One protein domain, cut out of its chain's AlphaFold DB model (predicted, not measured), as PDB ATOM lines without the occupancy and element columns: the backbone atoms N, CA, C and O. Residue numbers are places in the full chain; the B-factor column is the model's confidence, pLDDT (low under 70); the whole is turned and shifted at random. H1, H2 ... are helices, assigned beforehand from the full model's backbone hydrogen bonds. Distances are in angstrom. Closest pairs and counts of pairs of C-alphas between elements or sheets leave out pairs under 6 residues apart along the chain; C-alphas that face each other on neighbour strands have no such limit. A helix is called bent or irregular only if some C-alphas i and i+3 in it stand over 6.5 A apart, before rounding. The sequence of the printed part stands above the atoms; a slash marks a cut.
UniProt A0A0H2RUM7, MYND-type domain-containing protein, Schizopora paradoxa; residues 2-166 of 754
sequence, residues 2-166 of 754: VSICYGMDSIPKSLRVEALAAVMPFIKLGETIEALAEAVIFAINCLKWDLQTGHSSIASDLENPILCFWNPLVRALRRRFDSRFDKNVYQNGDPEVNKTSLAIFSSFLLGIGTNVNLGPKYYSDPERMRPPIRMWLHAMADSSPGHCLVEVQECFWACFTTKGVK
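AT A GLANCE: This is residues 2 to 166 of the 754 residues of the protein "MYND-type domain-containing protein" of Schizopora paradoxa (UniProt A0A0H2RUM7). The long helix H8 runs through the core of a rounded body of helices, with H10 and H11 packed on one side of it and H3 on the other. H2 covers H3 on the side away from H8, H5 runs side by side with H2, and H6 bridges from H3 towards H10. The printed part has 165 residues with eleven named helices, H1 to H11 in chain order, and no named strand: the class is all helix. It is compact, with a radius of gyration of the C-alphas of 15.2 A and spans of 41 by 35 by 27 A.

IN THESE COORDINATES: H8, residues 95 to 114, is the longest helix, 27.7 A from C-alpha 95 at (-14.727, -13.470, 12.507) to C-alpha 114 at (-20.396, 12.067, 3.348). H10 is residues 126 to 142, 25.0 A, and H11 residues 150 to 160, 15.2 A. H10 is neither bent nor irregular, but only just: C-alphas 128 and 131 are 6.1 A apart. H3 is residues 34 to 46, 19.0 A; H2 residues 13 to 27, 22.4 A; H5 residues 57 to 68, 17.4 A; H6 residues 70 to 84, 20.8 A. H2 is irregular, with C-alphas 14 and 17 at 7.2 A. The short helices are H1, residues 2 to 6, H4, residues 48 to 52, H7, residues 87 to 91, and H9, residues 118 to 123. C-alpha 2 is at (-23.391, -9.153, -10.241).

HOW THE PARTS SIT: H8 is the hub, touching five helices. H8, H10 and H11 form an up-and-down bundle, each running against the one before it in the chain. H8 touches H11 at a steep tilt of 41 degrees, closest C-alphas Leu 110 and Cys 155, 4.3 A. H10 and H11 are a hairpin, closest C-alphas Pro 132 and Phe 156, 5.3 A. H3 touches H8 with residues 41 to 45 alone, closest C-alphas Asn 45 and Phe 108, 4.6 A. H4 touches H8, C-alphas of Lys 48 and Gly 111 closest at 4.4 A. H9 and H8 touch only at the corner, C-alphas of Gly 113 and Gly 119 closest at 3.9 A. H2 and H3 are a hairpin, closest C-alphas Ile 27 and Ala 37, 6.6 A. H1 touches H3, closest C-alphas Cys 5 and Ala 43, 4.7 A. H5 touches H2 at a shallow tilt of 6 degrees, the same way, closest C-alphas Ala 21 and Pro 65, 5.2 A. H6 touches H3, about perpendicular at 74 degrees, closest C-alphas Ala 37 and Ala 76, 6.3 A. H6 and H10 only just touch, with 3 pairs of C-alphas within 8 A, the closest Phe 81 and Pro 131, 6.8 A. H7 and H10 are near each other, with 6 pairs of C-alphas within 10 A. Every O i to N i+4 pair is within hydrogen-bond range in H1, H3, H4, H6, H7, H8, H9 and H11, against 6 of 11 in H2, 6 of 8 in H5 and 11 of 13 in H10.

THE WHOLE: The two C-alphas farthest apart, those of Ser 57 and Asn 92, are 43.9 A apart. The printed part has no cut and no long link. The mean pLDDT of the printed part is 88.9; residues 29 to 33 and 54 to 55 are under 70.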
ATOM      1  N   VAL A   2     -24.326  -8.862 -11.347       81.62
ATOM      2  CA  VAL A   2     -23.391  -9.153 -10.241       81.62
ATOM      3  C   VAL A   2     -21.919  -8.987 -10.659       81.62
ATOM      4  O   VAL A   2     -21.166  -8.301  -9.982       81.62
ATOM      5  N   SER A   3     -21.522  -9.490 -11.832       85.50
ATOM      6  CA  SER A   3     -20.160  -9.282 -12.361       85.50
ATOM      7  C   SER A   3     -19.829  -7.817 -12.684       85.50
ATOM      8  O   SER A   3     -18.684  -7.417 -12.531       85.50
ATOM      9  N   ILE A   4     -20.815  -7.014 -13.109       85.25
ATOM     10  CA  ILE A   4     -20.622  -5.572 -13.371       85.25
ATOM     11  C   ILE A   4     -20.362  -4.856 -12.046       85.25
ATOM     12  O   ILE A   4     -19.445  -4.055 -11.942       85.25
ATOM     13  N   CYS A   5     -21.141  -5.198 -11.021       86.81
ATOM     14  CA  CYS A   5     -20.973  -4.683  -9.675       86.81
ATOM     15  C   CYS A   5     -19.606  -5.016  -9.070       86.81
ATOM     16  O   CYS A   5     -18.926  -4.115  -8.594       86.81
ATOM     17  N   TYR A   6     -19.191  -6.286  -9.113       87.38
ATOM     18  CA  TYR A   6     -17.893  -6.692  -8.570       87.38
ATOM     19  C   TYR A   6     -16.704  -6.185  -9.395       87.38
ATOM     20  O   TYR A   6     -15.620  -6.044  -8.846       87.38
ATOM     21  N   GLY A   7     -16.899  -5.884 -10.682       89.88
ATOM     22  CA  GLY A   7     -15.883  -5.281 -11.549       89.88
ATOM     23  C   GLY A   7     -15.940  -3.754 -11.630       89.88
ATOM     24  O   GLY A   7     -15.336  -3.191 -12.540       89.88
ATOM     25  N   MET A   8     -16.687  -3.071 -10.751       91.19
ATOM     26  CA  MET A   8     -16.928  -1.622 -10.848       91.19
ATOM     27  C   MET A   8     -15.635  -0.791 -10.771       91.19
ATOM     28  O   MET A   8     -15.517   0.253 -11.411       91.19
ATOM     29  N   ASP A   9     -14.638  -1.262 -10.025       87.75
ATOM     30  CA  ASP A   9     -13.314  -0.642  -9.930       87.75
ATOM     31  C   ASP A   9     -12.542  -0.665 -11.262       87.75
ATOM     32  O   ASP A   9     -11.844   0.298 -11.593       87.75
ATOM     33  N   SER A  10     -12.745  -1.724 -12.042       91.75
ATOM     34  CA  SER A  10     -12.136  -1.997 -13.342       91.75
ATOM     35  C   SER A  10     -12.840  -1.264 -14.490       91.75
ATOM     36  O   SER A  10     -12.293  -1.164 -15.591       91.75
ATOM     37  N   ILE A  11     -14.041  -0.723 -14.250       92.31
ATOM     38  CA  ILE A  11     -14.767   0.105 -15.217       92.31
ATOM     39  C   ILE A  11     -14.124   1.506 -15.263       92.31
ATOM     40  O   ILE A  11     -13.931   2.128 -14.207       92.31
ATOM     41  N   PRO A  12     -13.811   2.042 -16.465       92.75
ATOM     42  CA  PRO A  12     -13.300   3.402 -16.619       92.75
ATOM     43  C   PRO A  12     -14.184   4.419 -15.899       92.75
ATOM     44  O   PRO A  12     -15.405   4.340 -16.001       92.75
ATOM     45  N   LYS A  13     -13.585   5.404 -15.212       88.00
ATOM     46  CA  LYS A  13     -14.331   6.391 -14.406       88.00
ATOM     47  C   LYS A  13     -15.500   7.042 -15.153       88.00
ATOM     48  O   LYS A  13     -16.563   7.210 -14.572       88.00
ATOM     49  N   SER A  14     -15.310   7.338 -16.438       89.38
ATOM     50  CA  SER A  14     -16.314   7.947 -17.314       89.38
ATOM     51  C   SER A  14     -17.513   7.057 -17.650       89.38
ATOM     52  O   SER A  14     -18.436   7.557 -18.265       89.38
ATOM     53  N   LEU A  15     -17.472   5.757 -17.332       92.88
ATOM     54  CA  LEU A  15     -18.549   4.790 -17.594       92.88
ATOM     55  C   LEU A  15     -19.198   4.257 -16.308       92.88
ATOM     56  O   LEU A  15     -20.102   3.421 -16.357       92.88
ATOM     57  N   ARG A  16     -18.699   4.669 -15.137       90.75
ATOM     58  CA  ARG A  16     -19.167   4.157 -13.841       90.75
ATOM     59  C   ARG A  16     -20.596   4.597 -13.536       90.75
ATOM     60  O   ARG A  16     -21.348   3.824 -12.946       90.75
ATOM     61  N   VAL A  17     -20.979   5.799 -13.971       91.00
ATOM     62  CA  VAL A  17     -22.344   6.323 -13.826       91.00
ATOM     63  C   VAL A  17     -23.323   5.466 -14.621       91.00
ATOM     64  O   VAL A  17     -24.316   4.995 -14.074       91.00
ATOM     65  N   GLU A  18     -23.021   5.207 -15.890       94.00
ATOM     66  CA  GLU A  18     -23.842   4.410 -16.796       94.00
ATOM     67  C   GLU A  18     -23.914   2.956 -16.332       94.00
ATOM     68  O   GLU A  18     -24.988   2.353 -16.343       94.00
ATOM     69  N   ALA A  19     -22.792   2.399 -15.868       92.69
ATOM     70  CA  ALA A  19     -22.749   1.060 -15.297       92.69
ATOM     71  C   ALA A  19     -23.625   0.951 -14.041       92.69
ATOM     72  O   ALA A  19     -24.396  -0.002 -13.918       92.69
ATOM     73  N   LEU A  20     -23.557   1.929 -13.130       91.62
ATOM     74  CA  LEU A  20     -24.424   1.969 -11.954       91.62
ATOM     75  C   LEU A  20     -25.892   2.114 -12.374       91.62
ATOM     76  O   LEU A  20     -26.726   1.308 -11.962       91.62
ATOM     77  N   ALA A  21     -26.206   3.071 -13.249       91.50
ATOM     78  CA  ALA A  21     -27.554   3.310 -13.762       91.50
ATOM     79  C   ALA A  21     -28.162   2.075 -14.444       91.50
ATOM     80  O   ALA A  21     -29.357   1.824 -14.293       91.50
ATOM     81  N   ALA A  22     -27.351   1.266 -15.130       91.19
ATOM     82  CA  ALA A  22     -27.790   0.010 -15.731       91.19
ATOM     83  C   ALA A  22     -28.151  -1.059 -14.683       91.19
ATOM     84  O   ALA A  22     -29.004  -1.907 -14.944       91.19
ATOM     85  N   VAL A  23     -27.530  -1.038 -13.498       90.00
ATOM     86  CA  VAL A  23     -27.769  -2.031 -12.438       90.00
ATOM     87  C   VAL A  23     -28.903  -1.649 -11.491       90.00
ATOM     88  O   VAL A  23     -29.673  -2.524 -11.091       90.00
ATOM     89  N   MET A  24     -29.058  -0.366 -11.159       88.19
ATOM     90  CA  MET A  24     -30.036   0.087 -10.160       88.19
ATOM     91  C   MET A  24     -31.496  -0.374 -10.400       88.19
ATOM     92  O   MET A  24     -32.155  -0.736  -9.419       88.19
ATOM     93  N   PRO A  25     -32.024  -0.461 -11.645       89.31
ATOM     94  CA  PRO A  25     -33.372  -0.972 -11.906       89.31
ATOM     95  C   PRO A  25     -33.647  -2.364 -11.347       89.31
ATOM     96  O   PRO A  25     -34.772  -2.664 -10.947       89.31
ATOM     97  N   PHE A  26     -32.616  -3.200 -11.257       83.94
ATOM     98  CA  PHE A  26     -32.757  -4.586 -10.835       83.94
ATOM     99  C   PHE A  26     -32.907  -4.742  -9.316       83.94
ATOM    100  O   PHE A  26     -33.319  -5.802  -8.856       83.94
ATOM    101  N   ILE A  27     -32.691  -3.677  -8.534       81.19
ATOM    102  CA  ILE A  27     -32.993  -3.654  -7.093       81.19
ATOM    103  C   ILE A  27     -34.509  -3.726  -6.858       81.19
ATOM    104  O   ILE A  27     -34.954  -4.342  -5.894       81.19
ATOM    105  N   LYS A  28     -35.327  -3.144  -7.755       74.75
ATOM    106  CA  LYS A  28     -36.802  -3.193  -7.658       74.75
ATOM    107  C   LYS A  28     -37.365  -4.598  -7.862       74.75
ATOM    108  O   LYS A  28     -38.377  -4.925  -7.258       74.75
ATOM    109  N   LEU A  29     -36.707  -5.415  -8.686       68.31
ATOM    110  CA  LEU A  29     -37.083  -6.814  -8.925       68.31
ATOM    111  C   LEU A  29     -36.743  -7.720  -7.719       68.31
ATOM    112  O   LEU A  29     -37.125  -8.886  -7.687       68.31
ATOM    113  N   GLY A  30     -36.009  -7.187  -6.735       55.28
ATOM    114  CA  GLY A  30     -35.333  -7.909  -5.661       55.28
ATOM    115  C   GLY A  30     -36.148  -8.120  -4.387       55.28
ATOM    116  O   GLY A  30     -35.716  -7.723  -3.306       55.28
ATOM    117  N   GLU A  31     -37.262  -8.837  -4.486       52.47
ATOM    118  CA  GLU A  31     -37.665  -9.713  -3.373       52.47
ATOM    119  C   GLU A  31     -36.935 -11.070  -3.418       52.47
ATOM    120  O   GLU A  31     -36.975 -11.799  -2.435       52.47
ATOM    121  N   THR A  32     -36.197 -11.391  -4.496       54.88
ATOM    122  CA  THR A  32     -35.663 -12.752  -4.727       54.88
ATOM    123  C   THR A  32     -34.150 -12.891  -4.956       54.88
ATOM    124  O   THR A  32     -33.679 -14.023  -5.017       54.88
ATOM    125  N   ILE A  33     -33.346 -11.817  -5.054       69.12
ATOM    126  CA  ILE A  33     -31.880 -11.949  -5.250       69.12
ATOM    127  C   ILE A  33     -31.096 -11.054  -4.290       69.12
ATOM    128  O   ILE A  33     -30.531 -10.021  -4.637       69.12
ATOM    129  N   GLU A  34     -31.034 -11.526  -3.060       71.88
ATOM    130  CA  GLU A  34     -30.133 -11.119  -1.986       71.88
ATOM    131  C   GLU A  34     -28.683 -10.807  -2.431       71.88
ATOM    132  O   GLU A  34     -28.123  -9.768  -2.067       71.88
ATOM    133  N   ALA A  35     -28.116 -11.637  -3.314       75.81
ATOM    134  CA  ALA A  35     -26.773 -11.455  -3.872       75.81
ATOM    135  C   ALA A  35     -26.625 -10.185  -4.734       75.81
ATOM    136  O   ALA A  35     -25.542  -9.614  -4.836       75.81
ATOM    137  N   LEU A  36     -27.705  -9.715  -5.367       80.31
ATOM    138  CA  LEU A  36     -27.659  -8.513  -6.195       80.31
ATOM    139  C   LEU A  36     -27.606  -7.245  -5.338       80.31
ATOM    140  O   LEU A  36     -26.915  -6.299  -5.708       80.31
ATOM    141  N   ALA A  37     -28.298  -7.227  -4.195       77.56
ATOM    142  CA  ALA A  37     -28.233  -6.105  -3.262       77.56
ATOM    143  C   ALA A  37     -26.808  -5.924  -2.721       77.56
ATOM    144  O   ALA A  37     -26.281  -4.816  -2.748       77.56
ATOM    145  N   GLU A  38     -26.149  -7.014  -2.321       79.44
ATOM    146  CA  GLU A  38     -24.737  -6.992  -1.912       79.44
ATOM    147  C   GLU A  38     -23.811  -6.523  -3.027       79.44
ATOM    148  O   GLU A  38     -22.932  -5.694  -2.796       79.44
ATOM    149  N   ALA A  39     -24.037  -6.997  -4.252       84.12
ATOM    150  CA  ALA A  39     -23.262  -6.558  -5.397       84.12
ATOM    151  C   ALA A  39     -23.433  -5.041  -5.634       84.12
ATOM    152  O   ALA A  39     -22.453  -4.336  -5.867       84.12
ATOM    153  N   VAL A  40     -24.645  -4.493  -5.505       84.69
ATOM    154  CA  VAL A  40     -24.877  -3.040  -5.601       84.69
ATOM    155  C   VAL A  40     -24.183  -2.273  -4.473       84.69
ATOM    156  O   VAL A  40     -23.576  -1.236  -4.741       84.69
ATOM    157  N   ILE A  41     -24.226  -2.773  -3.235       84.31
ATOM    158  CA  ILE A  41     -23.510  -2.179  -2.092       84.31
ATOM    159  C   ILE A  41     -22.012  -2.125  -2.385       84.31
ATOM    160  O   ILE A  41     -21.383  -1.081  -2.215       84.31
ATOM    161  N   PHE A  42     -21.455  -3.229  -2.887       85.00
ATOM    162  CA  PHE A  42     -20.059  -3.313  -3.297       85.00
ATOM    163  C   PHE A  42     -19.736  -2.315  -4.418       85.00
ATOM    164  O   PHE A  42     -18.750  -1.589  -4.332       85.00
ATOM    165  N   ALA A  43     -20.599  -2.212  -5.428       85.56
ATOM    166  CA  ALA A  43     -20.427  -1.273  -6.529       85.56
ATOM    167  C   ALA A  43     -20.413   0.184  -6.042       85.56
ATOM    168  O   ALA A  43     -19.522   0.940  -6.409       85.56
ATOM    169  N   ILE A  44     -21.353   0.573  -5.175       85.12
ATOM    170  CA  ILE A  44     -21.401   1.924  -4.596       85.12
ATOM    171  C   ILE A  44     -20.186   2.173  -3.692       85.12
ATOM    172  O   ILE A  44     -19.617   3.262  -3.715       85.12
ATOM    173  N   ASN A  45     -19.725   1.160  -2.957       83.94
ATOM    174  CA  ASN A  45     -18.485   1.234  -2.191       83.94
ATOM    175  C   ASN A  45     -17.264   1.533  -3.089       83.94
ATOM    176  O   ASN A  45     -16.471   2.422  -2.771       83.94
ATOM    177  N   CYS A  46     -17.141   0.885  -4.254       86.19
ATOM    178  CA  CYS A  46     -16.093   1.203  -5.238       86.19
ATOM    179  C   CYS A  46     -16.149   2.664  -5.729       86.19
ATOM    180  O   CYS A  46     -15.141   3.189  -6.209       86.19
ATOM    181  N   LEU A  47     -17.302   3.325  -5.588       86.50
ATOM    182  CA  LEU A  47     -17.565   4.708  -5.993       86.50
ATOM    183  C   LEU A  47     -17.521   5.707  -4.827       86.50
ATOM    184  O   LEU A  47     -17.779   6.888  -5.045       86.50
ATOM    185  N   LYS A  48     -17.176   5.285  -3.598       85.94
ATOM    186  CA  LYS A  48     -17.264   6.141  -2.396       85.94
ATOM    187  C   LYS A  48     -16.529   7.478  -2.536       85.94
ATOM    188  O   LYS A  48     -17.045   8.511  -2.126       85.94
ATOM    189  N   TRP A  49     -15.352   7.463  -3.160       86.44
ATOM    190  CA  TRP A  49     -14.544   8.665  -3.379       86.44
ATOM    191  C   TRP A  49     -15.156   9.592  -4.430       86.44
ATOM    192  O   TRP A  49     -15.099  10.807  -4.274       86.44
ATOM    193  N   ASP A  50     -15.766   9.018  -5.469       87.31
ATOM    194  CA  ASP A  50     -16.445   9.772  -6.524       87.31
ATOM    195  C   ASP A  50     -17.773  10.380  -5.988       87.31
ATOM    196  O   ASP A  50     -18.193  11.442  -6.438       87.31
ATOM    197  N   LEU A  51     -18.398   9.767  -4.967       84.88
ATOM    198  CA  LEU A  51     -19.587  10.282  -4.259       84.88
ATOM    199  C   LEU A  51     -19.287  11.370  -3.211       84.88
ATOM    200  O   LEU A  51     -20.162  12.181  -2.903       84.88
ATOM    201  N   GLN A  52     -18.077  11.378  -2.646       81.00
ATOM    202  CA  GLN A  52     -17.652  12.298  -1.582       81.00
ATOM    203  C   GLN A  52     -17.389  13.725  -2.067       81.00
ATOM    204  O   GLN A  52     -17.543  14.688  -1.312       81.00
ATOM    205  N   THR A  53     -16.981  13.889  -3.323       71.25
ATOM    206  CA  THR A  53     -16.633  15.191  -3.888       71.25
ATOM    207  C   THR A  53     -17.890  15.950  -4.298       71.25
ATOM    208  O   THR A  53     -18.227  16.008  -5.480       71.25
ATOM    209  N   GLY A  54     -18.568  16.571  -3.326       61.22
ATOM    210  CA  GLY A  54     -19.846  17.292  -3.489       61.22
ATOM    211  C   GLY A  54     -19.868  18.467  -4.485       61.22
ATOM    212  O   GLY A  54     -20.888  19.132  -4.614       61.22
ATOM    213  N   HIS A  55     -18.768  18.731  -5.200       62.06
ATOM    214  CA  HIS A  55     -18.678  19.728  -6.277       62.06
ATOM    215  C   HIS A  55     -18.214  19.152  -7.622       62.06
ATOM    216  O   HIS A  55     -18.016  19.899  -8.578       62.06
ATOM    217  N   SER A  56     -18.012  17.837  -7.717       80.38
ATOM    218  CA  SER A  56     -17.718  17.196  -8.998       80.38
ATOM    219  C   SER A  56     -19.020  16.909  -9.744       80.38
ATOM    220  O   SER A  56     -19.977  16.440  -9.132       80.38
ATOM    221  N   SER A  57     -19.042  17.124 -11.062       84.12
ATOM    222  CA  SER A  57     -20.172  16.711 -11.911       84.12
ATOM    223  C   SER A  57     -20.493  15.220 -11.745       84.12
ATOM    224  O   SER A  57     -21.654  14.839 -11.681       84.12
ATOM    225  N   ILE A  58     -19.455  14.398 -11.542       84.69
ATOM    226  CA  ILE A  58     -19.554  12.948 -11.334       84.69
ATOM    227  C   ILE A  58     -20.407  12.599 -10.105       84.69
ATOM    228  O   ILE A  58     -21.197  11.661 -10.169       84.69
ATOM    229  N   ALA A  59     -20.284  13.339  -8.998       84.44
ATOM    230  CA  ALA A  59     -21.079  13.075  -7.797       84.44
ATOM    231  C   ALA A  59     -22.577  13.271  -8.075       84.44
ATOM    232  O   ALA A  59     -23.373  12.382  -7.783       84.44
ATOM    233  N   SER A  60     -22.952  14.380  -8.719       85.69
ATOM    234  CA  SER A  60     -24.342  14.647  -9.115       85.69
ATOM    235  C   SER A  60     -24.872  13.617 -10.119       85.69
ATOM    236  O   SER A  60     -26.020  13.182 -10.022       85.69
ATOM    237  N   ASP A  61     -24.023  13.167 -11.044       89.69
ATOM    238  CA  ASP A  61     -24.376  12.131 -12.016       89.69
ATOM    239  C   ASP A  61     -24.611  10.765 -11.345       89.69
ATOM    240  O   ASP A  61     -25.521  10.035 -11.738       89.69
ATOM    241  N   LEU A  62     -23.854  10.433 -10.292       88.00
ATOM    242  CA  LEU A  62     -24.036   9.217  -9.486       88.00
ATOM    243  C   LEU A  62     -25.235   9.290  -8.529       88.00
ATOM    244  O   LEU A  62     -25.874   8.268  -8.257       88.00
ATOM    245  N   GLU A  63     -25.564  10.478  -8.022       92.06
ATOM    246  CA  GLU A  63     -26.705  10.698  -7.130       92.06
ATOM    247  C   GLU A  63     -28.033  10.364  -7.811       92.06
ATOM    248  O   GLU A  63     -28.887   9.717  -7.205       92.06
ATOM    249  N   ASN A  64     -28.202  10.756  -9.076       91.25
ATOM    250  CA  ASN A  64     -29.458  10.588  -9.807       91.25
ATOM    251  C   ASN A  64     -29.921   9.117  -9.880       91.25
ATOM    252  O   ASN A  64     -31.044   8.827  -9.451       91.25
ATOM    253  N   PRO A  65     -29.092   8.147 -10.325       90.75
ATOM    254  CA  PRO A  65     -29.435   6.730 -10.254       90.75
ATOM    255  C   PRO A  65     -29.759   6.257  -8.834       90.75
ATOM    256  O   PRO A  65     -30.738   5.539  -8.642       90.75
ATOM    257  N   ILE A  66     -28.987   6.669  -7.824       91.56
ATOM    258  CA  ILE A  66     -29.222   6.261  -6.430       91.56
ATOM    259  C   ILE A  66     -30.579   6.775  -5.934       91.56
ATOM    260  O   ILE A  66     -31.354   6.023  -5.338       91.56
ATOM    261  N   LEU A  67     -30.908   8.032  -6.229       91.12
ATOM    262  CA  LEU A  67     -32.156   8.677  -5.833       91.12
ATOM    263  C   LEU A  67     -33.376   8.077  -6.541       91.12
ATOM    264  O   LEU A  67     -34.392   7.835  -5.883       91.12
ATOM    265  N   CYS A  68     -33.271   7.757  -7.835       91.62
ATOM    266  CA  CYS A  68     -34.325   7.091  -8.614       91.62
ATOM    267  C   CYS A  68     -34.735   5.727  -8.033       91.62
ATOM    268  O   CYS A  68     -35.875   5.276  -8.203       91.62
ATOM    269  N   PHE A  69     -33.813   5.064  -7.332       90.00
ATOM    270  CA  PHE A  69     -34.008   3.740  -6.741       90.00
ATOM    271  C   PHE A  69     -33.814   3.738  -5.217       90.00
ATOM    272  O   PHE A  69     -33.578   2.685  -4.623       90.00
ATOM    273  N   TRP A  70     -33.995   4.900  -4.578       90.75
ATOM    274  CA  TRP A  70     -33.722   5.116  -3.156       90.75
ATOM    275  C   TRP A  70     -34.475   4.153  -2.236       90.75
ATOM    276  O   TRP A  70     -33.862   3.423  -1.464       90.75
ATOM    277  N   ASN A  71     -35.807   4.107  -2.332       90.25
ATOM    278  CA  ASN A  71     -36.627   3.306  -1.416       90.25
ATOM    279  C   ASN A  71     -36.336   1.793  -1.521       90.25
ATOM    280  O   ASN A  71     -36.149   1.161  -0.479       90.25
ATOM    281  N   PRO A  72     -36.254   1.189  -2.729       89.12
ATOM    282  CA  PRO A  72     -35.817  -0.200  -2.878       89.12
ATOM    283  C   PRO A  72     -34.424  -0.461  -2.299       89.12
ATOM    284  O   PRO A  72     -34.248  -1.444  -1.580       89.12
ATOM    285  N   LEU A  73     -33.458   0.424  -2.569       87.69
ATOM    286  CA  LEU A  73     -32.092   0.303  -2.064       87.69
ATOM    287  C   LEU A  73     -32.066   0.327  -0.532       87.69
ATOM    288  O   LEU A  73     -31.537  -0.596   0.078       87.69
ATOM    289  N   VAL A  74     -32.696   1.324   0.095       88.88
ATOM    290  CA  VAL A  74     -32.784   1.451   1.560       88.88
ATOM    291  C   VAL A  74     -33.468   0.236   2.190       88.88
ATOM    292  O   VAL A  74     -33.000  -0.281   3.203       88.88
ATOM    293  N   ARG A  75     -34.544  -0.280   1.582       88.25
ATOM    294  CA  ARG A  75     -35.232  -1.482   2.079       88.25
ATOM    295  C   ARG A  75     -34.353  -2.733   1.988       88.25
ATOM    296  O   ARG A  75     -34.404  -3.573   2.884       88.25
ATOM    297  N   ALA A  76     -33.592  -2.886   0.906       85.50
ATOM    298  CA  ALA A  76     -32.661  -3.999   0.737       85.50
ATOM    299  C   ALA A  76     -31.495  -3.905   1.734       85.50
ATOM    300  O   ALA A  76     -31.165  -4.896   2.384       85.50
ATOM    301  N   LEU A  77     -30.943  -2.701   1.912       85.94
ATOM    302  CA  LEU A  77     -29.906  -2.397   2.896       85.94
ATOM    303  C   LEU A  77     -30.348  -2.753   4.308       85.94
ATOM    304  O   LEU A  77     -29.644  -3.494   4.979       85.94
ATOM    305  N   ARG A  78     -31.525  -2.276   4.735       88.81
ATOM    306  CA  ARG A  78     -32.066  -2.557   6.068       88.81
ATOM    307  C   ARG A  78     -32.183  -4.059   6.314       88.81
ATOM    308  O   ARG A  78     -31.625  -4.554   7.281       88.81
ATOM    309  N   ARG A  79     -32.825  -4.795   5.397       88.50
ATOM    310  CA  ARG A  79     -32.982  -6.256   5.517       88.50
ATOM    311  C   ARG A  79     -31.639  -6.973   5.641       88.50
ATOM    312  O   ARG A  79     -31.486  -7.845   6.490       88.50
ATOM    313  N   ARG A  80     -30.661  -6.596   4.812       87.38
ATOM    314  CA  ARG A  80     -29.319  -7.183   4.868       87.38
ATOM    315  C   ARG A  80     -28.578  -6.836   6.144       87.38
ATOM    316  O   ARG A  80     -27.933  -7.701   6.723       87.38
ATOM    317  N   PHE A  81     -28.693  -5.591   6.573       90.31
ATOM    318  CA  PHE A  81     -28.075  -5.119   7.790       90.31
ATOM    319  C   PHE A  81     -28.619  -5.854   9.016       90.31
ATOM    320  O   PHE A  81     -27.841  -6.450   9.756       90.31
ATOM    321  N   ASP A  82     -29.943  -5.861   9.182       90.06
ATOM    322  CA  ASP A  82     -30.621  -6.489  10.317       90.06
ATOM    323  C   ASP A  82     -30.311  -7.990  10.370       90.06
ATOM    324  O   ASP A  82     -30.020  -8.523  11.434       90.06
ATOM    325  N   SER A  83     -30.270  -8.666   9.217       91.06
ATOM    326  CA  SER A  83     -29.879 -10.077   9.160       91.06
ATOM    327  C   SER A  83     -28.410 -10.313   9.517       91.06
ATOM    328  O   SER A  83     -28.096 -11.357  10.085       91.06
ATOM    329  N   ARG A  84     -27.495  -9.408   9.140       92.50
ATOM    330  CA  ARG A  84     -26.049  -9.630   9.290       92.50
ATOM    331  C   ARG A  84     -25.516  -9.223  10.659       92.50
ATOM    332  O   ARG A  84     -24.606  -9.874  11.165       92.50
ATOM    333  N   PHE A  85     -26.067  -8.153  11.221       92.19
ATOM    334  CA  PHE A  85     -25.668  -7.569  12.501       92.19
ATOM    335  C   PHE A  85     -26.722  -7.783  13.589       92.19
ATOM    336  O   PHE A  85     -26.716  -7.083  14.601       92.19
ATOM    337  N   ASP A  86     -27.615  -8.761  13.408       92.88
ATOM    338  CA  ASP A  86     -28.315  -9.352  14.542       92.88
ATOM    339  C   ASP A  86     -27.278  -9.875  15.542       92.88
ATOM    340  O   ASP A  86     -26.289 -10.511  15.166       92.88
ATOM    341  N   LYS A  87     -27.508  -9.612  16.829       90.69
ATOM    342  CA  LYS A  87     -26.545  -9.924  17.887       90.69
ATOM    343  C   LYS A  87     -26.164 -11.407  17.896       90.69
ATOM    344  O   LYS A  87     -24.985 -11.712  18.052       90.69
ATOM    345  N   ASN A  88     -27.126 -12.311  17.710       93.50
ATOM    346  CA  ASN A  88     -26.869 -13.749  17.742       93.50
ATOM    347  C   ASN A  88     -26.161 -14.206  16.466       93.50
ATOM    348  O   ASN A  88     -25.237 -15.014  16.537       93.50
ATOM    349  N   VAL A  89     -26.560 -13.684  15.304       94.06
ATOM    350  CA  VAL A  89     -25.909 -14.018  14.026       94.06
ATOM    351  C   VAL A  89     -24.460 -13.538  14.011       94.06
ATOM    352  O   VAL A  89     -23.569 -14.277  13.602       94.06
ATOM    353  N   TYR A  90     -24.216 -12.317  14.482       93.38
ATOM    354  CA  TYR A  90     -22.890 -11.723  14.505       93.38
ATOM    355  C   TYR A  90     -21.969 -12.446  15.500       93.38
ATOM    356  O   TYR A  90     -20.865 -12.832  15.125       93.38
ATOM    357  N   GLN A  91     -22.432 -12.713  16.730       93.69
ATOM    358  CA  GLN A  91     -21.631 -13.398  17.758       93.69
ATOM    359  C   GLN A  91     -21.279 -14.851  17.407       93.69
ATOM    360  O   GLN A  91     -20.226 -15.328  17.814       93.69
ATOM    361  N   ASN A  92     -22.137 -15.544  16.653       95.44
ATOM    362  CA  ASN A  92     -21.895 -16.920  16.205       95.44
ATOM    363  C   ASN A  92     -21.254 -16.999  14.806       95.44
ATOM    364  O   ASN A  92     -21.009 -18.093  14.299       95.44
ATOM    365  N   GLY A  93     -21.039 -15.855  14.154       94.69
ATOM    366  CA  GLY A  93     -20.485 -15.774  12.809       94.69
ATOM    367  C   GLY A  93     -18.971 -15.970  12.775       94.69
ATOM    368  O   GLY A  93     -18.268 -15.741  13.757       94.69
ATOM    369  N   ASP A  94     -18.457 -16.354  11.607       95.38
ATOM    370  CA  ASP A  94     -17.017 -16.398  11.360       95.38
ATOM    371  C   ASP A  94     -16.400 -14.978  11.481       95.38
ATOM    372  O   ASP A  94     -16.890 -14.047  10.822       95.38
ATOM    373  N   PRO A  95     -15.336 -14.783  12.288       94.00
ATOM    374  CA  PRO A  95     -14.727 -13.470  12.507       94.00
ATOM    375  C   PRO A  95     -14.218 -12.774  11.238       94.00
ATOM    376  O   PRO A  95     -14.355 -11.555  11.113       94.00
ATOM    377  N   GLU A  96     -13.672 -13.508  10.265       93.25
ATOM    378  CA  GLU A  96     -13.190 -12.926   9.005       93.25
ATOM    379  C   GLU A  96     -14.361 -12.511   8.108       93.25
ATOM    380  O   GLU A  96     -14.323 -11.451   7.467       93.25
ATOM    381  N   VAL A  97     -15.455 -13.277   8.119       91.81
ATOM    382  CA  VAL A  97     -16.695 -12.879   7.437       91.81
ATOM    383  C   VAL A  97     -17.300 -11.645   8.118       91.81
ATOM    384  O   VAL A  97     -17.803 -10.750   7.430       91.81
ATOM    385  N   ASN A  98     -17.258 -11.545   9.452       93.56
ATOM    386  CA  ASN A  98     -17.734 -10.375  10.207       93.56
ATOM    387  C   ASN A  98     -16.918  -9.129   9.867       93.56
ATOM    388  O   ASN A  98     -17.486  -8.105   9.485       93.56
ATOM    389  N   LYS A  99     -15.590  -9.239   9.898       93.44
ATOM    390  CA  LYS A  99     -14.656  -8.176   9.519       93.44
ATOM    391  C   LYS A  99     -14.860  -7.702   8.080       93.44
ATOM    392  O   LYS A  99     -14.938  -6.498   7.834       93.44
ATOM    393  N   THR A 100     -15.008  -8.633   7.136       91.56
ATOM    394  CA  THR A 100     -15.283  -8.317   5.724       91.56
ATOM    395  C   THR A 100     -16.623  -7.599   5.571       91.56
ATOM    396  O   THR A 100     -16.721  -6.599   4.860       91.56
ATOM    397  N   SER A 101     -17.651  -8.060   6.289       91.62
ATOM    398  CA  SER A 101     -18.975  -7.429   6.281       91.62
ATOM    399  C   SER A 101     -18.910  -6.012   6.843       91.62
ATOM    400  O   SER A 101     -19.391  -5.084   6.196       91.62
ATOM    401  N   LEU A 102     -18.264  -5.824   7.999       93.75
ATOM    402  CA  LEU A 102     -18.048  -4.506   8.593       93.75
ATOM    403  C   LEU A 102     -17.412  -3.552   7.583       93.75
ATOM    404  O   LEU A 102     -17.985  -2.496   7.339       93.75
ATOM    405  N   ALA A 103     -16.313  -3.951   6.937       91.31
ATOM    406  CA  ALA A 103     -15.605  -3.116   5.967       91.31
ATOM    407  C   ALA A 103     -16.463  -2.725   4.748       91.31
ATOM    408  O   ALA A 103     -16.431  -1.569   4.311       91.31
ATOM    409  N   ILE A 104     -17.240  -3.666   4.195       89.12
ATOM    410  CA  ILE A 104     -18.111  -3.419   3.035       89.12
ATOM    411  C   ILE A 104     -19.239  -2.451   3.408       89.12
ATOM    412  O   ILE A 104     -19.417  -1.425   2.747       89.12
ATOM    413  N   PHE A 105     -19.984  -2.754   4.476       93.06
ATOM    414  CA  PHE A 105     -21.121  -1.936   4.896       93.06
ATOM    415  C   PHE A 105     -20.679  -0.549   5.366       93.06
ATOM    416  O   PHE A 105     -21.326   0.440   5.025       93.06
ATOM    417  N   SER A 106     -19.563  -0.447   6.090       93.12
ATOM    418  CA  SER A 106     -19.102   0.827   6.632       93.12
ATOM    419  C   SER A 106     -18.607   1.733   5.519       93.12
ATOM    420  O   SER A 106     -18.924   2.915   5.501       93.12
ATOM    421  N   SER A 107     -17.894   1.186   4.534       89.31
ATOM    422  CA  SER A 107     -17.426   1.980   3.401       89.31
ATOM    423  C   SER A 107     -18.575   2.464   2.510       89.31
ATOM    424  O   SER A 107     -18.543   3.599   2.031       89.31
ATOM    425  N   PHE A 108     -19.615   1.642   2.332       90.81
ATOM    426  CA  PHE A 108     -20.846   2.046   1.652       90.81
ATOM    427  C   PHE A 108     -21.554   3.194   2.390       90.81
ATOM    428  O   PHE A 108     -21.825   4.243   1.803       90.81
ATOM    429  N   LEU A 109     -21.829   3.009   3.684       92.94
ATOM    430  CA  LEU A 109     -22.534   3.987   4.517       92.94
ATOM    431  C   LEU A 109     -21.730   5.275   4.703       92.94
ATOM    432  O   LEU A 109     -22.316   6.355   4.778       92.94
ATOM    433  N   LEU A 110     -20.399   5.176   4.721       91.75
ATOM    434  CA  LEU A 110     -19.500   6.319   4.669       91.75
ATOM    435  C   LEU A 110     -19.725   7.111   3.380       91.75
ATOM    436  O   LEU A 110     -19.996   8.301   3.466       91.75
ATOM    437  N   GLY A 111     -19.690   6.459   2.209       89.69
ATOM    438  CA  GLY A 111     -19.926   7.109   0.915       89.69
ATOM    439  C   GLY A 111     -21.268   7.846   0.851       89.69
ATOM    440  O   GLY A 111     -21.307   9.017   0.475       89.69
ATOM    441  N   ILE A 112     -22.350   7.198   1.303       91.25
ATOM    442  CA  ILE A 112     -23.683   7.818   1.410       91.25
ATOM    443  C   ILE A 112     -23.673   8.988   2.400       91.25
ATOM    444  O   ILE A 112     -24.168  10.064   2.079       91.25
ATOM    445  N   GLY A 113     -23.104   8.794   3.588       90.88
ATOM    446  CA  GLY A 113     -23.139   9.770   4.674       90.88
ATOM    447  C   GLY A 113     -22.353  11.040   4.417       90.88
ATOM    448  O   GLY A 113     -22.767  12.121   4.819       90.88
ATOM    449  N   THR A 114     -21.229  10.920   3.719       89.56
ATOM    450  CA  THR A 114     -20.396  12.067   3.348       89.56
ATOM    451  C   THR A 114     -20.928  12.850   2.150       89.56
ATOM    452  O   THR A 114     -20.464  13.960   1.901       89.56
ATOM    453  N   ASN A 115     -21.886  12.298   1.401       92.31
ATOM    454  CA  ASN A 115     -22.501  13.001   0.285       92.31
ATOM    455  C   ASN A 115     -23.525  14.033   0.797       92.31
ATOM    456  O   ASN A 115     -24.391  13.725   1.617       92.31
ATOM    457  N   VAL A 116     -23.441  15.259   0.277       89.75
ATOM    458  CA  VAL A 116     -24.218  16.418   0.756       89.75
ATOM    459  C   VAL A 116     -25.733  16.278   0.574       89.75
ATOM    460  O   VAL A 116     -26.484  16.879   1.338       89.75
ATOM    461  N   ASN A 117     -26.179  15.470  -0.392       90.62
ATOM    462  CA  ASN A 117     -27.592  15.266  -0.716       90.62
ATOM    463  C   ASN A 117     -28.118  13.934  -0.161       90.62
ATOM    464  O   ASN A 117     -29.221  13.871   0.387       90.62
ATOM    465  N   LEU A 118     -27.331  12.860  -0.279       92.94
ATOM    466  CA  LEU A 118     -27.730  11.519   0.153       92.94
ATOM    467  C   LEU A 118     -27.640  11.347   1.672       92.94
ATOM    468  O   LEU A 118     -28.527  10.718   2.247       92.94
ATOM    469  N   GLY A 119     -26.620  11.916   2.321       93.75
ATOM    470  CA  GLY A 119     -26.394  11.792   3.761       93.75
ATOM    471  C   GLY A 119     -27.585  12.299   4.575       93.75
ATOM    472  O   GLY A 119     -28.207  11.494   5.273       93.75
ATOM    473  N   PRO A 120     -27.987  13.580   4.431       94.44
ATOM    474  CA  PRO A 120     -29.162  14.121   5.113       94.44
ATOM    475  C   PRO A 120     -30.444  13.345   4.810       94.44
ATOM    476  O   PRO A 120     -31.231  13.100   5.714       94.44
ATOM    477  N   LYS A 121     -30.643  12.885   3.566       94.38
ATOM    478  CA  LYS A 121     -31.816  12.079   3.188       94.38
ATOM    479  C   LYS A 121     -31.818  10.682   3.824       94.38
ATOM    480  O   LYS A 121     -32.885  10.103   4.051       94.38
ATOM    481  N   TYR A 122     -30.642  10.101   4.062       94.56
ATOM    482  CA  TYR A 122     -30.504   8.801   4.712       94.56
ATOM    483  C   TYR A 122     -30.668   8.929   6.220       94.56
ATOM    484  O   TYR A 122     -31.570   8.314   6.776       94.56
ATOM    485  N   TYR A 123     -29.858   9.762   6.870       95.06
ATOM    486  CA  TYR A 123     -29.822   9.859   8.328       95.06
ATOM    487  C   TYR A 123     -30.870  10.801   8.933       95.06
ATOM    488  O   TYR A 123     -30.904  10.951  10.147       95.06
ATOM    489  N   SER A 124     -31.770  11.392   8.137       92.75
ATOM    490  CA  SER A 124     -32.975  12.037   8.683       92.75
ATOM    491  C   SER A 124     -33.961  11.040   9.303       92.75
ATOM    492  O   SER A 124     -34.910  11.451   9.959       92.75
ATOM    493  N   ASP A 125     -33.791   9.744   9.034       94.56
ATOM    494  CA  ASP A 125     -34.592   8.659   9.595       94.56
ATOM    495  C   ASP A 125     -33.800   7.982  10.733       94.56
ATOM    496  O   ASP A 125     -32.775   7.348  10.450       94.56
ATOM    497  N   PRO A 126     -34.244   8.087  12.003       95.38
ATOM    498  CA  PRO A 126     -33.560   7.486  13.149       95.38
ATOM    499  C   PRO A 126     -33.288   5.984  12.988       95.38
ATOM    500  O   PRO A 126     -32.218   5.496  13.354       95.38
ATOM    501  N   GLU A 127     -34.194   5.246  12.343       94.50
ATOM    502  CA  GLU A 127     -34.035   3.806  12.111       94.50
ATOM    503  C   GLU A 127     -32.862   3.489  11.176       94.50
ATOM    504  O   GLU A 127     -32.320   2.385  11.197       94.50
ATOM    505  N   ARG A 128     -32.432   4.458  10.362       94.25
ATOM    506  CA  ARG A 128     -31.281   4.323   9.458       94.25
ATOM    507  C   ARG A 128     -29.961   4.726  10.108       94.25
ATOM    508  O   ARG A 128     -28.905   4.452   9.535       94.25
ATOM    509  N   MET A 129     -30.002   5.320  11.299       95.94
ATOM    510  CA  MET A 129     -28.820   5.638  12.106       95.94
ATOM    511  C   MET A 129     -28.408   4.478  13.025       95.94
ATOM    512  O   MET A 129     -27.214   4.285  13.268       95.94
ATOM    513  N   ARG A 130     -29.372   3.659  13.477       95.12
ATOM    514  CA  ARG A 130     -29.116   2.457  14.294       95.12
ATOM    515  C   ARG A 130     -28.091   1.502  13.658       95.12
ATOM    516  O   ARG A 130     -27.235   0.999  14.387       95.12
ATOM    517  N   PRO A 131     -28.081   1.281  12.326       94.19
ATOM    518  CA  PRO A 131     -27.094   0.424  11.687       94.19
ATOM    519  C   PRO A 131     -25.620   0.826  11.902       94.19
ATOM    520  O   PRO A 131     -24.893   0.032  12.507       94.19
ATOM    521  N   PRO A 132     -25.147   2.037  11.524       95.81
ATOM    522  CA  PRO A 132     -23.792   2.486  11.868       95.81
ATOM    523  C   PRO A 132     -23.444   2.349  13.357       95.81
ATOM    524  O   PRO A 132     -22.316   1.993  13.695       95.81
ATOM    525  N   ILE A 133     -24.407   2.614  14.247       96.50
ATOM    526  CA  ILE A 133     -24.232   2.511  15.701       96.50
ATOM    527  C   ILE A 133     -23.975   1.060  16.130       96.50
ATOM    528  O   ILE A 133     -22.994   0.795  16.827       96.50
ATOM    529  N   ARG A 134     -24.803   0.103  15.686       96.06
ATOM    530  CA  ARG A 134     -24.614  -1.329  15.982       96.06
ATOM    531  C   ARG A 134     -23.291  -1.843  15.437       96.06
ATOM    532  O   ARG A 134     -22.568  -2.528  16.155       96.06
ATOM    533  N   MET A 135     -22.943  -1.479  14.198       96.06
ATOM    534  CA  MET A 135     -21.647  -1.842  13.609       96.06
ATOM    535  C   MET A 135     -20.493  -1.361  14.473       96.06
ATOM    536  O   MET A 135     -19.564  -2.122  14.727       96.06
ATOM    537  N   TRP A 136     -20.560  -0.107  14.923       96.88
ATOM    538  CA  TRP A 136     -19.546   0.469  15.788       96.88
ATOM    539  C   TRP A 136     -19.453  -0.291  17.111       96.88
ATOM    540  O   TRP A 136     -18.366  -0.716  17.482       96.88
ATOM    541  N   LEU A 137     -20.579  -0.558  17.783       96.38
ATOM    542  CA  LEU A 137     -20.605  -1.314  19.041       96.38
ATOM    543  C   LEU A 137     -20.036  -2.732  18.895       96.38
ATOM    544  O   LEU A 137     -19.289  -3.176  19.766       96.38
ATOM    545  N   HIS A 138     -20.363  -3.431  17.808       94.88
ATOM    546  CA  HIS A 138     -19.840  -4.764  17.511       94.88
ATOM    547  C   HIS A 138     -18.345  -4.739  17.194       94.88
ATOM    548  O   HIS A 138     -17.574  -5.459  17.823       94.88
ATOM    549  N   ALA A 139     -17.914  -3.853  16.293       94.81
ATOM    550  CA  ALA A 139     -16.506  -3.707  15.942       94.81
ATOM    551  C   ALA A 139     -15.652  -3.337  17.164       94.81
ATOM    552  O   ALA A 139     -14.552  -3.855  17.337       94.81
ATOM    553  N   MET A 140     -16.170  -2.471  18.036       94.12
ATOM    554  CA  MET A 140     -15.520  -2.070  19.282       94.12
ATOM    555  C   MET A 140     -15.445  -3.193  20.322       94.12
ATOM    556  O   MET A 140     -14.507  -3.214  21.112       94.12
ATOM    557  N   ALA A 141     -16.423  -4.100  20.353       92.44
ATOM    558  CA  ALA A 141     -16.422  -5.237  21.272       92.44
ATOM    559  C   ALA A 141     -15.462  -6.353  20.825       92.44
ATOM    560  O   ALA A 141     -14.859  -7.003  21.676       92.44
ATOM    561  N   ASP A 142     -15.312  -6.551  19.515       92.62
ATOM    562  CA  ASP A 142     -14.494  -7.627  18.943       92.62
ATOM    563  C   ASP A 142     -13.023  -7.243  18.743       92.62
ATOM    564  O   ASP A 142     -12.164  -8.116  18.599       92.62
ATOM    565  N   SER A 143     -12.716  -5.946  18.682       91.06
ATOM    566  CA  SER A 143     -11.353  -5.461  18.453       91.06
ATOM    567  C   SER A 143     -10.638  -5.111  19.755       91.06
ATOM    568  O   SER A 143     -11.219  -4.609  20.716       91.06
ATOM    569  N   SER A 144      -9.324  -5.341  19.783       92.88
ATOM    570  CA  SER A 144      -8.480  -4.759  20.820       92.88
ATOM    571  C   SER A 144      -8.450  -3.232  20.674       92.88
ATOM    572  O   SER A 144      -8.404  -2.742  19.543       92.88
ATOM    573  N   PRO A 145      -8.383  -2.463  21.775       93.06
ATOM    574  CA  PRO A 145      -8.349  -1.006  21.708       93.06
ATOM    575  C   PRO A 145      -7.305  -0.465  20.716       93.06
ATOM    576  O   PRO A 145      -6.137  -0.857  20.754       93.06
ATOM    577  N   GLY A 146      -7.719   0.447  19.835       90.50
ATOM    578  CA  GLY A 146      -6.888   1.038  18.777       90.50
ATOM    579  C   GLY A 146      -6.777   0.203  17.499       90.50
ATOM    580  O   GLY A 146      -6.019   0.568  16.605       90.50
ATOM    581  N   HIS A 147      -7.494  -0.920  17.418       91.69
ATOM    582  CA  HIS A 147      -7.509  -1.811  16.256       91.69
ATOM    583  C   HIS A 147      -8.896  -1.898  15.605       91.69
ATOM    584  O   HIS A 147      -9.122  -2.760  14.753       91.69
ATOM    585  N   CYS A 148      -9.828  -1.018  15.984       90.62
ATOM    586  CA  CYS A 148     -11.114  -0.931  15.313       90.62
ATOM    587  C   CYS A 148     -10.914  -0.481  13.856       90.62
ATOM    588  O   CYS A 148     -10.071   0.370  13.557       90.62
ATOM    589  N   LEU A 149     -11.687  -1.063  12.936       91.25
ATOM    590  CA  LEU A 149     -11.606  -0.740  11.511       91.25
ATOM    591  C   LEU A 149     -11.874   0.754  11.288       91.25
ATOM    592  O   LEU A 149     -12.886   1.296  11.744       91.25
ATOM    593  N   VAL A 150     -10.981   1.415  10.550       90.88
ATOM    594  CA  VAL A 150     -11.055   2.862  10.293       90.88
ATOM    595  C   VAL A 150     -12.361   3.224   9.608       90.88
ATOM    596  O   VAL A 150     -13.012   4.190   9.989       90.88
ATOM    597  N   GLU A 151     -12.781   2.410   8.648       91.56
ATOM    598  CA  GLU A 151     -13.995   2.620   7.879       91.56
ATOM    599  C   GLU A 151     -15.240   2.576   8.771       91.56
ATOM    600  O   GLU A 151     -16.186   3.319   8.521       91.56
ATOM    601  N   VAL A 152     -15.243   1.754   9.829       94.44
ATOM    602  CA  VAL A 152     -16.339   1.709  10.812       94.44
ATOM    603  C   VAL A 152     -16.383   3.008  11.614       94.44
ATOM    604  O   VAL A 152     -17.460   3.578  11.790       94.44
ATOM    605  N   GLN A 153     -15.226   3.521  12.038       93.00
ATOM    606  CA  GLN A 153     -15.132   4.791  12.764       93.00
ATOM    607  C   GLN A 153     -15.556   5.985  11.901       93.00
ATOM    608  O   GLN A 153     -16.308   6.847  12.351       93.00
ATOM    609  N   GLU A 154     -15.105   6.032  10.648       92.44
ATOM    610  CA  GLU A 154     -15.464   7.092   9.706       92.44
ATOM    611  C   GLU A 154     -16.950   7.044   9.342       92.44
ATOM    612  O   GLU A 154     -17.605   8.084   9.320       92.44
ATOM    613  N   CYS A 155     -17.505   5.851   9.111       94.62
ATOM    614  CA  CYS A 155     -18.934   5.651   8.868       94.62
ATOM    615  C   CYS A 155     -19.783   6.144  10.044       94.62
ATOM    616  O   CYS A 155     -20.737   6.903   9.857       94.62
ATOM    617  N   PHE A 156     -19.427   5.727  11.259       95.31
ATOM    618  CA  PHE A 156     -20.086   6.162  12.485       95.31
ATOM    619  C   PHE A 156     -20.039   7.690  12.628       95.31
ATOM    620  O   PHE A 156     -21.056   8.329  12.896       95.31
ATOM    621  N   TRP A 157     -18.880   8.294  12.352       94.19
ATOM    622  CA  TRP A 157     -18.715   9.743  12.392       94.19
ATOM    623  C   TRP A 157     -19.514  10.480  11.308       94.19
ATOM    624  O   TRP A 157     -20.098  11.530  11.583       94.19
ATOM    625  N   ALA A 158     -19.572   9.952  10.084       93.06
ATOM    626  CA  ALA A 158     -20.368  10.525   8.999       93.06
ATOM    627  C   ALA A 158     -21.865  10.518   9.342       93.06
ATOM    628  O   ALA A 158     -22.546  11.524   9.146       93.06
ATOM    629  N   CYS A 159     -22.358   9.425   9.931       94.81
ATOM    630  CA  CYS A 159     -23.717   9.353  10.465       94.81
ATOM    631  C   CYS A 159     -23.955  10.434  11.530       94.81
ATOM    632  O   CYS A 159     -24.887  11.226  11.413       94.81
ATOM    633  N   PHE A 160     -23.058  10.529  12.514       93.69
ATOM    634  CA  PHE A 160     -23.156  11.498  13.606       93.69
ATOM    635  C   PHE A 160     -23.117  12.966  13.145       93.69
ATOM    636  O   PHE A 160     -23.829  13.808  13.687       93.69
ATOM    637  N   THR A 161     -22.285  13.295  12.155       92.12
ATOM    638  CA  THR A 161     -22.083  14.679  11.682       92.12
ATOM    639  C   THR A 161     -23.011  15.106  10.552       92.12
ATOM    640  O   THR A 161     -22.884  16.219  10.035       92.12
ATOM    641  N   THR A 162     -23.958  14.253  10.165       93.62
ATOM    642  CA  THR A 162     -24.915  14.587   9.116       93.62
ATOM    643  C   THR A 162     -25.812  15.754   9.537       93.62
ATOM    644  O   THR A 162     -26.328  15.812  10.654       93.62
ATOM    645  N   LYS A 163     -26.021  16.705   8.618       91.88
ATOM    646  CA  LYS A 163     -26.873  17.879   8.849       91.88
ATOM    647  C   LYS A 163     -28.280  17.449   9.278       91.88
ATOM    648  O   LYS A 163     -28.931  16.685   8.573       91.88
ATOM    649  N   GLY A 164     -28.753  17.997  10.397       90.56
ATOM    650  CA  GLY A 164     -30.077  17.712  10.963       90.56
ATOM    651  C   GLY A 164     -30.065  16.690  12.102       90.56
ATOM    652  O   GLY A 164     -31.028  16.637  12.862       90.56
ATOM    653  N   VAL A 165     -28.970  15.947  12.282       92.69
ATOM    654  CA  VAL A 165     -28.807  15.038  13.421       92.69
ATOM    655  C   VAL A 165     -28.413  15.837  14.665       92.69
ATOM    656  O   VAL A 165     -27.376  16.502  14.691       92.69
ATOM    657  N   LYS A 166     -29.237  15.776  15.716       93.88
ATOM    658  CA  LYS A 166     -28.900  16.351  17.024       93.88
ATOM    659  C   LYS A 166     -27.979  15.403  17.788       93.88
ATOM    660  O   LYS A 166     -28.204  14.196  17.838       93.88
TER     661      LYS A 166